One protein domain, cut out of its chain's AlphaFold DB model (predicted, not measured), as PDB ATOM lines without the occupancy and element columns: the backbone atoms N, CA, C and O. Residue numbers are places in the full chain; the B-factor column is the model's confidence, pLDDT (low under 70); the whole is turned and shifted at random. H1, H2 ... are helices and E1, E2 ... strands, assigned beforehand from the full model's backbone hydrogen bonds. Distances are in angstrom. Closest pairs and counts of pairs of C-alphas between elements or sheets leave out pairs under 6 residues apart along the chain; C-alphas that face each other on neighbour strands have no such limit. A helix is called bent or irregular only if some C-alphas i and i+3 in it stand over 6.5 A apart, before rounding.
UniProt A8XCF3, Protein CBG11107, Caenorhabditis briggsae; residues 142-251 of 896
ATOM      1  N   HIS A 142     145.511 131.280  70.256       91.81
ATOM      2  CA  HIS A 142     144.204 131.904  70.037       91.81
ATOM      3  C   HIS A 142     143.051 130.925  70.288       91.81
ATOM      4  O   HIS A 142     142.084 131.301  70.948       91.81
ATOM      5  N   VAL A 143     143.196 129.651  69.903       94.38
ATOM      6  CA  VAL A 143     142.228 128.591  70.230       94.38
ATOM      7  C   VAL A 143     142.184 128.329  71.738       94.38
ATOM      8  O   VAL A 143     141.101 128.202  72.299       94.38
ATOM      9  N   GLU A 144     143.320 128.350  72.451       94.25
ATOM     10  CA  GLU A 144     143.309 128.281  73.925       94.25
ATOM     11  C   GLU A 144     142.477 129.428  74.532       94.25
ATOM     12  O   GLU A 144     141.717 129.212  75.479       94.25
ATOM     13  N   VAL A 145     142.576 130.647  73.991       93.00
ATOM     14  CA  VAL A 145     141.748 131.780  74.438       93.00
ATOM     15  C   VAL A 145     140.262 131.524  74.172       93.00
ATOM     16  O   VAL A 145     139.447 131.823  75.049       93.00
ATOM     17  N   LEU A 146     139.904 130.947  73.020       94.81
ATOM     18  CA  LEU A 146     138.526 130.534  72.725       94.81
ATOM     19  C   LEU A 146     138.036 129.473  73.712       94.81
ATOM     20  O   LEU A 146     136.959 129.636  74.278       94.81
ATOM     21  N   MET A 147     138.861 128.475  74.043       95.19
ATOM     22  CA  MET A 147     138.528 127.469  75.057       95.19
ATOM     23  C   MET A 147     138.234 128.109  76.419       95.19
ATOM     24  O   MET A 147     137.247 127.767  77.073       95.19
ATOM     25  N   TRP A 148     139.051 129.074  76.855       93.88
ATOM     26  CA  TRP A 148     138.800 129.805  78.101       93.88
ATOM     27  C   TRP A 148     137.509 130.632  78.050       93.88
ATOM     28  O   TRP A 148     136.772 130.666  79.042       93.88
ATOM     29  N   LYS A 149     137.220 131.289  76.918       94.00
ATOM     30  CA  LYS A 149     135.964 132.027  76.707       94.00
ATOM     31  C   LYS A 149     134.758 131.088  76.740       94.00
ATOM     32  O   LYS A 149     133.777 131.413  77.401       94.00
ATOM     33  N   HIS A 150     134.862 129.922  76.110       94.56
ATOM     34  CA  HIS A 150     133.807 128.912  76.049       94.56
ATOM     35  C   HIS A 150     133.474 128.359  77.437       94.56
ATOM     36  O   HIS A 150     132.325 128.411  77.872       94.56
ATOM     37  N   ILE A 151     134.491 127.963  78.214       92.25
ATOM     38  CA  ILE A 151     134.309 127.558  79.620       92.25
ATOM     39  C   ILE A 151     133.602 128.664  80.414       92.25
ATOM     40  O   ILE A 151     132.699 128.387  81.198       92.25
ATOM     41  N   ARG A 152     134.008 129.926  80.225       89.50
ATOM     42  CA  ARG A 152     133.428 131.069  80.938       89.50
ATOM     43  C   ARG A 152     131.968 131.324  80.552       89.50
ATOM     44  O   ARG A 152     131.171 131.570  81.449       89.50
ATOM     45  N   LYS A 153     131.625 131.244  79.261       90.25
ATOM     46  CA  LYS A 153     130.258 131.425  78.732       90.25
ATOM     47  C   LYS A 153     129.294 130.372  79.288       90.25
ATOM     48  O   LYS A 153     128.126 130.671  79.507       90.25
ATOM     49  N   HIS A 154     129.790 129.165  79.562       88.12
ATOM     50  CA  HIS A 154     128.973 128.033  80.007       88.12
ATOM     51  C   HIS A 154     129.147 127.659  81.490       88.12
ATOM     52  O   HIS A 154     128.560 126.674  81.933       88.12
ATOM     53  N   ALA A 155     129.898 128.440  82.276       85.38
ATOM     54  CA  ALA A 155     130.277 128.126  83.662       85.38
ATOM     55  C   ALA A 155     129.101 127.728  84.574       85.38
ATOM     56  O   ALA A 155     129.241 126.807  85.372       85.38
ATOM     57  N   GLU A 156     127.946 128.374  84.424       80.00
ATOM     58  CA  GLU A 156     126.752 128.143  85.253       80.00
ATOM     59  C   GLU A 156     126.033 126.819  84.951       80.00
ATOM     60  O   GLU A 156     125.347 126.273  85.809       80.00
ATOM     61  N   ARG A 157     126.184 126.289  83.729       79.25
ATOM     62  CA  ARG A 157     125.503 125.068  83.254       79.25
ATOM     63  C   ARG A 157     126.440 123.864  83.159       79.25
ATOM     64  O   ARG A 157     126.024 122.780  82.758       79.25
ATOM     65  N   LEU A 158     127.718 124.066  83.461       80.19
ATOM     66  CA  LEU A 158     128.766 123.082  83.246       80.19
ATOM     67  C   LEU A 158     128.753 122.020  84.353       80.19
ATOM     68  O   LEU A 158     129.148 122.255  85.494       80.19
ATOM     69  N   GLU A 159     128.362 120.804  83.987       76.44
ATOM     70  CA  GLU A 159     128.529 119.633  84.844       76.44
ATOM     71  C   GLU A 159     129.942 119.048  84.713       76.44
ATOM     72  O   GLU A 159     130.567 119.105  83.654       76.44
ATOM     73  N   ALA A 160     130.426 118.385  85.769       66.31
ATOM     74  CA  ALA A 160     131.754 117.756  85.846       66.31
ATOM     75  C   ALA A 160     132.195 116.973  84.599       66.31
ATOM     76  O   ALA A 160     133.377 116.946  84.260       66.31
ATOM     77  N   GLN A 161     131.255 116.268  83.969       76.19
ATOM     78  CA  GLN A 161     131.541 115.353  82.870       76.19
ATOM     79  C   GLN A 161     131.558 116.064  81.515       76.19
ATOM     80  O   GLN A 161     132.269 115.616  80.623       76.19
ATOM     81  N   THR A 162     130.860 117.194  81.384       83.75
ATOM     82  CA  THR A 162     130.698 117.911  80.108       83.75
ATOM     83  C   THR A 162     132.011 118.498  79.590       83.75
ATOM     84  O   THR A 162     132.311 118.378  78.413       83.75
ATOM     85  N   LEU A 163     132.891 119.002  80.460       85.19
ATOM     86  CA  LEU A 163     134.224 119.486  80.046       85.19
ATOM     87  C   LEU A 163     135.146 118.373  79.516       85.19
ATOM     88  O   LEU A 163     136.177 118.646  78.899       85.19
ATOM     89  N   HIS A 164     134.803 117.112  79.783       87.00
ATOM     90  CA  HIS A 164     135.541 115.947  79.313       87.00
ATOM     91  C   HIS A 164     134.929 115.292  78.073       87.00
ATOM     92  O   HIS A 164     135.504 114.308  77.607       87.00
ATOM     93  N   THR A 165     133.805 115.796  77.557       90.31
ATOM     94  CA  THR A 165     133.177 115.280  76.339       90.31
ATOM     95  C   THR A 165     133.571 116.116  75.131       90.31
ATOM     96  O   THR A 165     133.646 117.339  75.203       90.31
ATOM     97  N   GLU A 166     133.793 115.450  74.000       91.81
ATOM     98  CA  GLU A 166     134.084 116.099  72.715       91.81
ATOM     99  C   GLU A 166     132.945 117.032  72.289       91.81
ATOM    100  O   GLU A 166     133.206 118.160  71.892       91.81
ATOM    101  N   TYR A 167     131.693 116.626  72.528       93.19
ATOM    102  CA  TYR A 167     130.491 117.408  72.223       93.19
ATOM    103  C   TYR A 167     130.504 118.838  72.786       93.19
ATOM    104  O   TYR A 167     130.056 119.782  72.139       93.19
ATOM    105  N   PHE A 168     131.044 119.034  73.995       93.69
ATOM    106  CA  PHE A 168     131.154 120.377  74.562       93.69
ATOM    107  C   PHE A 168     132.088 121.260  73.726       93.69
ATOM    108  O   PHE A 168     131.789 122.429  73.491       93.69
ATOM    109  N   TRP A 169     133.193 120.693  73.244       94.81
ATOM    110  CA  TRP A 169     134.183 121.400  72.437       94.81
ATOM    111  C   TRP A 169     133.772 121.529  70.966       94.81
ATOM    112  O   TRP A 169     134.169 122.493  70.323       94.81
ATOM    113  N   GLU A 170     132.934 120.628  70.453       93.69
ATOM    114  CA  GLU A 170     132.304 120.754  69.129       93.69
ATOM    115  C   GLU A 170     131.374 121.968  69.043       93.69
ATOM    116  O   GLU A 170     131.310 122.624  68.009       93.69
ATOM    117  N   SER A 171     130.692 122.308  70.142       93.25
ATOM    118  CA  SER A 171     129.837 123.503  70.211       93.25
ATOM    119  C   SER A 171     130.608 124.828  70.300       93.25
ATOM    120  O   SER A 171     129.995 125.893  70.368       93.25
ATOM    121  N   MET A 172     131.944 124.783  70.343       95.44
ATOM    122  CA  MET A 172     132.770 125.980  70.418       95.44
ATOM    123  C   MET A 172     132.819 126.686  69.057       95.44
ATOM    124  O   MET A 172     133.199 126.105  68.041       95.44
ATOM    125  N   GLU A 173     132.466 127.968  69.047       92.75
ATOM    126  CA  GLU A 173     132.592 128.837  67.874       92.75
ATOM    127  C   GLU A 173     134.090 129.018  67.535       92.75
ATOM    128  O   GLU A 173     134.865 129.530  68.346       92.75
ATOM    129  N   MET A 174     134.503 128.540  66.356       93.12
ATOM    130  CA  MET A 174     135.876 128.561  65.832       93.12
ATOM    131  C   MET A 174     135.838 128.745  64.316       93.12
ATOM    132  O   MET A 174     134.908 128.240  63.682       93.12
ATOM    133  N   GLU A 175     136.869 129.385  63.769       92.19
ATOM    134  CA  GLU A 175     137.107 129.498  62.325       92.19
ATOM    135  C   GLU A 175     137.347 128.115  61.695       92.19
ATOM    136  O   GLU A 175     137.857 127.198  62.349       92.19
ATOM    137  N   GLU A 176     136.980 127.947  60.422       90.19
ATOM    138  CA  GLU A 176     137.091 126.661  59.716       90.19
ATOM    139  C   GLU A 176     138.536 126.153  59.659       90.19
ATOM    140  O   GLU A 176     138.787 124.984  59.955       90.19
ATOM    141  N   GLU A 177     139.503 127.048  59.428       90.06
ATOM    142  CA  GLU A 177     140.930 126.708  59.443       90.06
ATOM    143  C   GLU A 177     141.385 126.076  60.769       90.06
ATOM    144  O   GLU A 177     142.225 125.170  60.791       90.06
ATOM    145  N   ASP A 178     140.859 126.561  61.896       90.50
ATOM    146  CA  ASP A 178     141.195 126.038  63.217       90.50
ATOM    147  C   ASP A 178     140.461 124.728  63.507       90.50
ATOM    148  O   ASP A 178     141.053 123.835  64.118       90.50
ATOM    149  N   ARG A 179     139.212 124.582  63.039       90.00
ATOM    150  CA  ARG A 179     138.445 123.326  63.141       90.00
ATOM    151  C   ARG A 179     139.140 122.177  62.417       90.00
ATOM    152  O   ARG A 179     139.163 121.063  62.935       90.00
ATOM    153  N   GLU A 180     139.741 122.443  61.260       89.38
ATOM    154  CA  GLU A 180     140.511 121.437  60.519       89.38
ATOM    155  C   GLU A 180     141.800 121.028  61.247       89.38
ATOM    156  O   GLU A 180     142.221 119.870  61.194       89.38
ATOM    157  N   ARG A 181     142.444 121.975  61.941       89.31
ATOM    158  CA  ARG A 181     143.739 121.759  62.609       89.31
ATOM    159  C   ARG A 181     143.611 121.208  64.028       89.31
ATOM    160  O   ARG A 181     144.540 120.544  64.497       89.31
ATOM    161  N   VAL A 182     142.520 121.504  64.730       92.44
ATOM    162  CA  VAL A 182     142.327 121.180  66.148       92.44
ATOM    163  C   VAL A 182     141.042 120.384  66.329       92.44
ATOM    164  O   VAL A 182     139.941 120.926  66.345       92.44
ATOM    165  N   THR A 183     141.188 119.077  66.543       93.00
ATOM    166  CA  THR A 183     140.032 118.215  66.798       93.00
ATOM    167  C   THR A 183     139.479 118.409  68.219       93.00
ATOM    168  O   THR A 183     140.228 118.754  69.145       93.00
ATOM    169  N   PRO A 184     138.185 118.124  68.450       92.69
ATOM    170  CA  PRO A 184     137.593 118.109  69.789       92.69
ATOM    171  C   PRO A 184     138.344 117.231  70.793       92.69
ATOM    172  O   PRO A 184     138.543 117.633  71.938       92.69
ATOM    173  N   GLU A 185     138.845 116.073  70.358       92.44
ATOM    174  CA  GLU A 185     139.666 115.183  71.187       92.44
ATOM    175  C   GLU A 185     140.956 115.880  71.660       92.44
ATOM    176  O   GLU A 185     141.289 115.857  72.849       92.44
ATOM    177  N   MET A 186     141.643 116.598  70.759       92.44
ATOM    178  CA  MET A 186     142.827 117.388  71.113       92.44
ATOM    179  C   MET A 186     142.498 118.489  72.124       92.44
ATOM    180  O   MET A 186     143.295 118.746  73.027       92.44
ATOM    181  N   MET A 187     141.328 119.119  72.013       94.00
ATOM    182  CA  MET A 187     140.870 120.116  72.983       94.00
ATOM    183  C   MET A 187     140.591 119.502  74.357       94.00
ATOM    184  O   MET A 187     141.025 120.061  75.365       94.00
ATOM    185  N   VAL A 188     139.944 118.334  74.424       93.50
ATOM    186  CA  VAL A 188     139.707 117.613  75.690       93.50
ATOM    187  C   VAL A 188     141.029 117.299  76.390       93.50
ATOM    188  O   VAL A 188     141.174 117.510  77.602       93.50
ATOM    189  N   ASP A 189     142.009 116.800  75.646       92.31
ATOM    190  CA  ASP A 189     143.299 116.447  76.222       92.31
ATOM    191  C   ASP A 189     144.128 117.685  76.590       92.31
ATOM    192  O   ASP A 189     144.707 117.736  77.681       92.31
ATOM    193  N   TYR A 190     144.107 118.737  75.765       93.62
ATOM    194  CA  TYR A 190     144.722 120.023  76.106       93.62
ATOM    195  C   TYR A 190     144.094 120.638  77.358       93.62
ATOM    196  O   TYR A 190     144.799 121.144  78.238       93.62
ATOM    197  N   PHE A 191     142.771 120.534  77.493       92.56
ATOM    198  CA  PHE A 191     142.056 120.970  78.681       92.56
ATOM    199  C   PHE A 191     142.583 120.253  79.930       92.56
ATOM    200  O   PHE A 191     142.936 120.906  80.916       92.56
ATOM    201  N   ARG A 192     142.708 118.921  79.883       90.12
ATOM    202  CA  ARG A 192     143.215 118.109  81.004       90.12
ATOM    203  C   ARG A 192     144.664 118.439  81.363       90.12
ATOM    204  O   ARG A 192     144.995 118.494  82.549       90.12
ATOM    205  N   GLU A 193     145.531 118.639  80.374       90.25
ATOM    206  CA  GLU A 193     146.968 118.809  80.612       90.25
ATOM    207  C   GLU A 193     147.381 120.255  80.922       90.25
ATOM    208  O   GLU A 193     148.220 120.477  81.802       90.25
ATOM    209  N   ALA A 194     146.812 121.241  80.224       90.25
ATOM    210  CA  ALA A 194     147.276 122.630  80.248       90.25
ATOM    211  C   ALA A 194     146.337 123.579  81.008       90.25
ATOM    212  O   ALA A 194     146.803 124.371  81.838       90.25
ATOM    213  N   ILE A 195     145.027 123.484  80.763       90.88
ATOM    214  CA  ILE A 195     144.015 124.407  81.307       90.88
ATOM    215  C   ILE A 195     143.647 124.024  82.746       90.88
ATOM    216  O   ILE A 195     143.699 124.861  83.650       90.88
ATOM    217  N   MET A 196     143.355 122.748  83.003       89.38
ATOM    218  CA  MET A 196     142.874 122.247  84.294       89.38
ATOM    219  C   MET A 196     143.801 122.586  85.485       89.38
ATOM    220  O   MET A 196     143.300 123.039  86.517       89.38
ATOM    221  N   PRO A 197     145.147 122.487  85.388       88.25
ATOM    222  CA  PRO A 197     146.039 122.913  86.474       88.25
ATOM    223  C   PRO A 197     145.987 124.417  86.782       88.25
ATOM    224  O   PRO A 197     146.371 124.835  87.877       88.25
ATOM    225  N   ARG A 198     145.545 125.232  85.817       90.50
ATOM    226  CA  ARG A 198     145.454 126.698  85.889       90.50
ATOM    227  C   ARG A 198     144.032 127.194  86.146       90.50
ATOM    228  O   ARG A 198     143.848 128.390  86.328       90.50
ATOM    229  N   PHE A 199     143.059 126.289  86.224       89.12
ATOM    230  CA  PHE A 199     141.636 126.610  86.335       89.12
ATOM    231  C   PHE A 199     141.307 127.545  87.507       89.12
ATOM    232  O   PHE A 199     140.477 128.436  87.380       89.12
ATOM    233  N   PHE A 200     142.019 127.407  88.630       90.62
ATOM    234  CA  PHE A 200     141.851 128.275  89.802       90.62
ATOM    235  C   PHE A 200     142.065 129.769  89.495       90.62
ATOM    236  O   PHE A 200     141.484 130.607  90.169       90.62
ATOM    237  N   ALA A 201     142.883 130.103  88.491       89.88
ATOM    238  CA  ALA A 201     143.188 131.480  88.108       89.88
ATOM    239  C   ALA A 201     142.170 132.075  87.117       89.88
ATOM    240  O   ALA A 201     142.291 133.246  86.746       89.88
ATOM    241  N   LEU A 202     141.183 131.292  86.667       88.38
ATOM    242  CA  LEU A 202     140.156 131.751  85.741       88.38
ATOM    243  C   LEU A 202     139.281 132.820  86.408       88.38
ATOM    244  O   LEU A 202     138.821 132.640  87.533       88.38
ATOM    245  N   LYS A 203     139.031 133.935  85.717       88.56
ATOM    246  CA  LYS A 203     138.144 135.010  86.193       88.56
ATOM    247  C   LYS A 203     136.683 134.687  85.860       88.56
ATOM    248  O   LYS A 203     136.140 135.204  84.887       88.56
ATOM    249  N   ILE A 204     136.085 133.812  86.657       89.56
ATOM    250  CA  ILE A 204     134.650 133.486  86.666       89.56
ATOM    251  C   ILE A 204     134.073 133.773  88.051       89.56
ATOM    252  O   ILE A 204     134.848 133.991  88.991       89.56
ATOM    253  N   ASP A 205     132.744 133.782  88.157       89.69
ATOM    254  CA  ASP A 205     132.066 133.920  89.442       89.69
ATOM    255  C   ASP A 205     132.638 132.912  90.463       89.69
ATOM    256  O   ASP A 205     132.847 131.744  90.107       89.69
ATOM    257  N   PRO A 206     132.982 133.340  91.694       91.31
ATOM    258  CA  PRO A 206     133.598 132.460  92.677       91.31
ATOM    259  C   PRO A 206     132.769 131.215  93.011       91.31
ATOM    260  O   PRO A 206     133.368 130.158  93.216       91.31
ATOM    261  N   GLU A 207     131.436 131.312  93.041       90.75
ATOM    262  CA  GLU A 207     130.551 130.181  93.351       90.75
ATOM    263  C   GLU A 207     130.640 129.148  92.233       90.75
ATOM    264  O   GLU A 207     131.055 128.008  92.463       90.75
ATOM    265  N   SER A 208     130.411 129.587  90.990       90.19
ATOM    266  CA  SER A 208     130.550 128.723  89.813       90.19
ATOM    267  C   SER A 208     131.959 128.140  89.710       90.19
ATOM    268  O   SER A 208     132.133 126.973  89.366       90.19
ATOM    269  N   LYS A 209     133.000 128.908  90.059       91.81
ATOM    270  CA  LYS A 209     134.384 128.416  90.094       91.81
ATOM    271  C   LYS A 209     134.544 127.273  91.080       91.81
ATOM    272  O   LYS A 209     135.123 126.246  90.733       91.81
ATOM    273  N   ALA A 210     134.067 127.450  92.306       91.50
ATOM    274  CA  ALA A 210     134.199 126.457  93.355       91.50
ATOM    275  C   ALA A 210     133.416 125.182  93.025       91.50
ATOM    276  O   ALA A 210     133.956 124.082  93.190       91.50
ATOM    277  N   ASP A 211     132.208 125.329  92.478       89.94
ATOM    278  CA  ASP A 211     131.379 124.219  92.020       89.94
ATOM    279  C   ASP A 211     132.020 123.478  90.853       89.94
ATOM    280  O   ASP A 211     132.127 122.253  90.899       89.94
ATOM    281  N   LEU A 212     132.579 124.184  89.869       89.69
ATOM    282  CA  LEU A 212     133.321 123.561  88.772       89.69
ATOM    283  C   LEU A 212     134.559 122.824  89.272       89.69
ATOM    284  O   LEU A 212     134.796 121.679  88.886       89.69
ATOM    285  N   MET A 213     135.338 123.423  90.175       91.81
ATOM    286  CA  MET A 213     136.506 122.761  90.755       91.81
ATOM    287  C   MET A 213     136.117 121.517  91.578       91.81
ATOM    288  O   MET A 213     136.847 120.520  91.564       91.81
ATOM    289  N   ARG A 214     134.974 121.553  92.277       90.75
ATOM    290  CA  ARG A 214     134.392 120.412  93.003       90.75
ATOM    291  C   ARG A 214     133.936 119.315  92.044       90.75
ATOM    292  O   ARG A 214     134.318 118.157  92.220       90.75
ATOM    293  N   CYS A 215     133.186 119.684  91.013       87.75
ATOM    294  CA  CYS A 215     132.702 118.822  89.941       87.75
ATOM    295  C   CYS A 215     133.855 118.100  89.232       87.75
ATOM    296  O   CYS A 215     133.876 116.872  89.167       87.75
ATOM    297  N   LEU A 216     134.883 118.842  88.825       88.25
ATOM    298  CA  LEU A 216     136.102 118.320  88.200       88.25
ATOM    299  C   LEU A 216     136.996 117.512  89.159       88.25
ATOM    300  O   LEU A 216     138.054 117.023  88.760       88.25
ATOM    301  N   ARG A 217     136.601 117.364  90.434       89.06
ATOM    302  CA  ARG A 217     137.362 116.667  91.485       89.06
ATOM    303  C   ARG A 217     138.807 117.159  91.568       89.06
ATOM    304  O   ARG A 217     139.742 116.373  91.762       89.06
ATOM    305  N   LEU A 218     138.997 118.471  91.415       89.62
ATOM    306  CA  LEU A 218     140.321 119.067  91.480       89.62
ATOM    307  C   LEU A 218     140.869 118.972  92.899       89.62
ATOM    308  O   LEU A 218     140.149 119.086  93.895       89.62
ATOM    309  N   LYS A 219     142.185 118.782  92.973       93.56
ATOM    310  CA  LYS A 219     142.944 118.717  94.222       93.56
ATOM    311  C   LYS A 219     143.782 119.981  94.353       93.56
ATOM    312  O   LYS A 219     144.972 119.950  94.025       93.56
ATOM    313  N   PRO A 220     143.180 121.109  94.769       92.88
ATOM    314  CA  PRO A 220     143.898 122.364  94.848       92.88
ATOM    315  C   PRO A 220     145.030 122.252  95.868       92.88
ATOM    316  O   PRO A 220     144.847 121.836  97.017       92.88
ATOM    317  N   THR A 221     146.222 122.649  95.443       94.06
ATOM    318  CA  THR A 221     147.385 122.795  96.317       94.06
ATOM    319  C   THR A 221     147.139 123.885  97.362       94.06
ATOM    320  O   THR A 221     146.292 124.758  97.185       94.06
ATOM    321  N   ILE A 222     147.917 123.886  98.449       91.81
ATOM    322  CA  ILE A 222     147.824 124.925  99.492       91.81
ATOM    323  C   ILE A 222     147.981 126.330  98.886       91.81
ATOM    324  O   ILE A 222     147.241 127.236  99.248       91.81
ATOM    325  N   ALA A 223     148.891 126.495  97.920       93.19
ATOM    326  CA  ALA A 223     149.091 127.762  97.223       93.19
ATOM    327  C   ALA A 223     147.848 128.198  96.432       93.19
ATOM    328  O   ALA A 223     147.472 129.362  96.493       93.19
ATOM    329  N   GLN A 224     147.184 127.267  95.740       94.50
ATOM    330  CA  GLN A 224     145.946 127.551  95.006       94.50
ATOM    331  C   GLN A 224     144.795 127.901  95.954       94.50
ATOM    332  O   GLN A 224     144.068 128.849  95.694       94.50
ATOM    333  N   LYS A 225     144.666 127.204  97.090       93.88
ATOM    334  CA  LYS A 225     143.672 127.551  98.119       93.88
ATOM    335  C   LYS A 225     143.896 128.956  98.676       93.88
ATOM    336  O   LYS A 225     142.951 129.723  98.779       93.88
ATOM    337  N   LEU A 226     145.143 129.305  99.005       91.62
ATOM    338  CA  LEU A 226     145.486 130.656  99.458       91.62
ATOM    339  C   LEU A 226     145.196 131.701  98.381       91.62
ATOM    340  O   LEU A 226     144.684 132.768  98.698       91.62
ATOM    341  N   TRP A 227     145.482 131.391  97.115       93.94
ATOM    342  CA  TRP A 227     145.160 132.273  95.997       93.94
ATOM    343  C   TRP A 227     143.655 132.559  95.924       93.94
ATOM    344  O   TRP A 227     143.271 133.722  95.891       93.94
ATOM    345  N   LEU A 228     142.813 131.523  95.996       94.19
ATOM    346  CA  LEU A 228     141.350 131.660  95.980       94.19
ATOM    347  C   LEU A 228     140.833 132.467  97.183       94.19
ATOM    348  O   LEU A 228     139.963 133.314  97.025       94.19
ATOM    349  N   ILE A 229     141.424 132.289  98.370       92.88
ATOM    350  CA  ILE A 229     141.090 133.104  99.552       92.88
ATOM    351  C   ILE A 229     141.441 134.580  99.320       92.88
ATOM    352  O   ILE A 229     140.684 135.460  99.717       92.88
ATOM    353  N   HIS A 230     142.595 134.866  98.716       90.44
ATOM    354  CA  HIS A 230     143.072 136.237  98.534       90.44
ATOM    355  C   HIS A 230     142.393 136.977  97.383       90.44
ATOM    356  O   HIS A 230     142.189 138.183  97.492       90.44
ATOM    357  N   HIS A 231     142.087 136.281  96.289       90.88
ATOM    358  CA  HIS A 231     141.584 136.899  95.064       90.88
ATOM    359  C   HIS A 231     140.075 136.753  94.895       90.88
ATOM    360  O   HIS A 231     139.430 137.710  94.482       90.88
ATOM    361  N   ASP A 232     139.513 135.602  95.264       91.69
ATOM    362  CA  ASP A 232     138.081 135.321  95.106       91.69
ATOM    363  C   ASP A 232     137.325 135.350  96.439       91.69
ATOM    364  O   ASP A 232     136.124 135.100  96.478       91.69
ATOM    365  N   SER A 233     138.021 135.640  97.547       93.38
ATOM    366  CA  SER A 233     137.468 135.538  98.903       93.38
ATOM    367  C   SER A 233     136.844 134.168  99.167       93.38
ATOM    368  O   SER A 233     135.830 134.069  99.846       93.38
ATOM    369  N   LEU A 234     137.433 133.100  98.625       94.00
ATOM    370  CA  LEU A 234     136.838 131.770  98.643       94.00
ATOM    371  C   LEU A 234     137.694 130.781  99.438       94.00
ATOM    372  O   LEU A 234     138.836 130.476  99.086       94.00
ATOM    373  N   LEU A 235     137.131 130.261 100.527       94.12
ATOM    374  CA  LEU A 235     137.736 129.226 101.355       94.12
ATOM    375  C   LEU A 235     137.222 127.851 100.926       94.12
ATOM    376  O   LEU A 235     136.083 127.481 101.196       94.12
ATOM    377  N   LEU A 236     138.102 127.062 100.311       95.00
ATOM    378  CA  LEU A 236     137.806 125.680  99.940       95.00
ATOM    379  C   LEU A 236     138.052 124.711 101.095       95.00
ATOM    380  O   LEU A 236     139.175 124.604 101.607       95.00
ATOM    381  N   THR A 237     137.048 123.903 101.415       93.69
ATOM    382  CA  THR A 237     137.218 122.711 102.244       93.69
ATOM    383  C   THR A 237     137.491 121.504 101.350       93.69
ATOM    384  O   THR A 237     136.872 121.304 100.305       93.69
ATOM    385  N   THR A 238     138.468 120.690 101.741       95.12
ATOM    386  CA  THR A 238     138.816 119.473 101.003       95.12
ATOM    387  C   THR A 238     138.729 118.263 101.903       95.12
ATOM    388  O   THR A 238     139.147 118.327 103.061       95.12
ATOM    389  N   ASP A 239     138.286 117.145 101.344       94.56
ATOM    390  CA  ASP A 239     138.327 115.856 102.013       94.56
ATOM    391  C   ASP A 239     139.779 115.486 102.352       94.56
ATOM    392  O   ASP A 239     140.692 115.612 101.531       94.56
ATOM    393  N   LYS A 240     139.990 115.013 103.582       90.62
ATOM    394  CA  LYS A 240     141.305 114.614 104.091       90.62
ATOM    395  C   LYS A 240     141.868 113.410 103.340       90.62
ATOM    396  O   LYS A 240     143.086 113.288 103.245       90.62
ATOM    397  N   THR A 241     141.007 112.521 102.837       92.12
ATOM    398  CA  THR A 241     141.449 111.265 102.214       92.12
ATOM    399  C   THR A 241     141.728 111.420 100.722       92.12
ATOM    400  O   THR A 241     142.792 111.028 100.245       92.12
ATOM    401  N   SER A 242     140.805 112.032  99.979       90.81
ATOM    402  CA  SER A 242     140.934 112.204  98.533       90.81
ATOM    403  C   SER A 242     141.672 113.485  98.137       90.81
ATOM    404  O   SER A 242     142.285 113.515  97.067       90.81
ATOM    405  N   GLY A 243     141.658 114.519  98.986       90.00
ATOM    406  CA  GLY A 243     142.155 115.859  98.663       90.00
ATOM    407  C   GLY A 243     141.231 116.653  97.734       90.00
ATOM    408  O   GLY A 243     141.602 117.751  97.322       90.00
ATOM    409  N   ASN A 244     140.060 116.106  97.399       91.50
ATOM    410  CA  ASN A 244     139.066 116.753  96.547       91.50
ATOM    411  C   ASN A 244     138.312 117.824  97.332       91.50
ATOM    412  O   ASN A 244     138.162 117.711  98.550       91.50
ATOM    413  N   ILE A 245     137.806 118.832  96.634       92.06
ATOM    414  CA  ILE A 245     136.927 119.846  97.220       92.06
ATOM    415  C   ILE A 245     135.593 119.194  97.586       92.06
ATOM    416  O   ILE A 245     135.016 118.469  96.778       92.06
ATOM    417  N   VAL A 246     135.136 119.422  98.816       92.69
ATOM    418  CA  VAL A 246     133.853 118.903  99.320       92.69
ATOM    419  C   VAL A 246     132.845 120.025  99.461       92.69
ATOM    420  O   VAL A 246     131.686 119.839  99.116       92.69
ATOM    421  N   ASP A 247     133.298 121.167  99.960       92.81
ATOM    422  CA  ASP A 247     132.454 122.311 100.271       92.81
ATOM    423  C   ASP A 247     133.280 123.602 100.201       92.81
ATOM    424  O   ASP A 247     134.519 123.555 100.260       92.81
ATOM    425  N   TRP A 248     132.624 124.745 100.082       94.38
ATOM    426  CA  TRP A 248     133.270 126.046  99.954       94.38
ATOM    427  C   TRP A 248     132.478 127.130 100.685       94.38
ATOM    428  O   TRP A 248     131.277 127.021 100.891       94.38
ATOM    429  N   LEU A 249     133.180 128.169 101.138       92.50
ATOM    430  CA  LEU A 249     132.605 129.266 101.916       92.50
ATOM    431  C   LEU A 249     133.241 130.585 101.480       92.50
ATOM    432  O   LEU A 249     134.449 130.632 101.231       92.50
ATOM    433  N   PHE A 250     132.473 131.674 101.470       91.56
ATOM    434  CA  PHE A 250     133.057 133.001 101.304       91.56
ATOM    435  C   PHE A 250     133.809 133.426 102.565       91.56
ATOM    436  O   PHE A 250     133.253 133.614 103.646       91.56
ATOM    437  N   TRP A 251     135.114 133.598 102.421       81.81
ATOM    438  CA  TRP A 251     135.988 134.132 103.443       81.81
ATOM    439  C   TRP A 251     135.816 135.652 103.531       81.81
ATOM    440  O   TRP A 251     136.332 136.385 102.694       81.81
TER     441      TRP A 251
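This is residues 142 to 251 of the 896 residues of the protein "Protein CBG11107" of Caenorhabditis briggsae (UniProt A8XCF3). Picture an elongated body: a two-strand hairpin, E1 and E2, with H5 and H6 packed on it makes one end, H1, H2 and H3 are loosely grouped toward the other, and the long, kinked H4 runs between. The printed part has 110 residues, with six named helices, H1 to H6, followed by E1 and E2, an antiparallel sheet; the class is mostly helix. It is compact, with a radius of gyration of the C-alphas of 14.5 A, and spans 44 by 26 by 23 A.

Start at the hairpin of E1, residues 234 to 238, and E2, residues 245 to 250: N 235 and O 249 are within hydrogen-bond range at 2.8 A. From E2, look next to H5, residues 206 to 215: H5 and E2 have 5 pairs of C-alphas within 8 A, the closest those of Arg 214 and Ile 245 at 5.0 A. From E1, look to H6, residues 222 to 231: H6 and E1 have 5 pairs of C-alphas within 8 A, the closest those of Leu 228 and Leu 234 at 5.2 A. H4, residues 184 to 201, only just touches H5, with 3 pairs of C-alphas within 8 A, the closest those of Phe 200 and Lys 209 at 7.5 A; they run opposite ways at a steep tilt of 52 degrees. With residues 184 to 188 alone, H4 touches H2, residues 166 to 170; the closest C-alphas, Glu 166 and Pro 184, are 5.0 A apart. H1, residues 142 to 154, is close to but not clearly touching H3, residues 176 to 181; their closest C-alphas, Val 143 and Asp 178, are 7.5 A apart. Each O i to N i+4 pair is within hydrogen-bond range in H1, H2, H3, H5 and H6, against 9 of 14 in H4.

Find C-alpha 142 at (144.204, 131.904, 70.037); from there H1 runs 18.6 A. H4 runs 23.4 A, with a kink of 56 degrees near residue 195, and is irregular: C-alphas 197 and 200 are 7.6 A apart. E2 ends at C-alpha 250, (133.057, 133.001, 101.304).

The C-alphas farthest apart, Glu 177 and Lys 240, are 46.3 A apart. The printed part has no cut, the link from H1 to H2 is long, and residue 160 is under 70 in pLDDT.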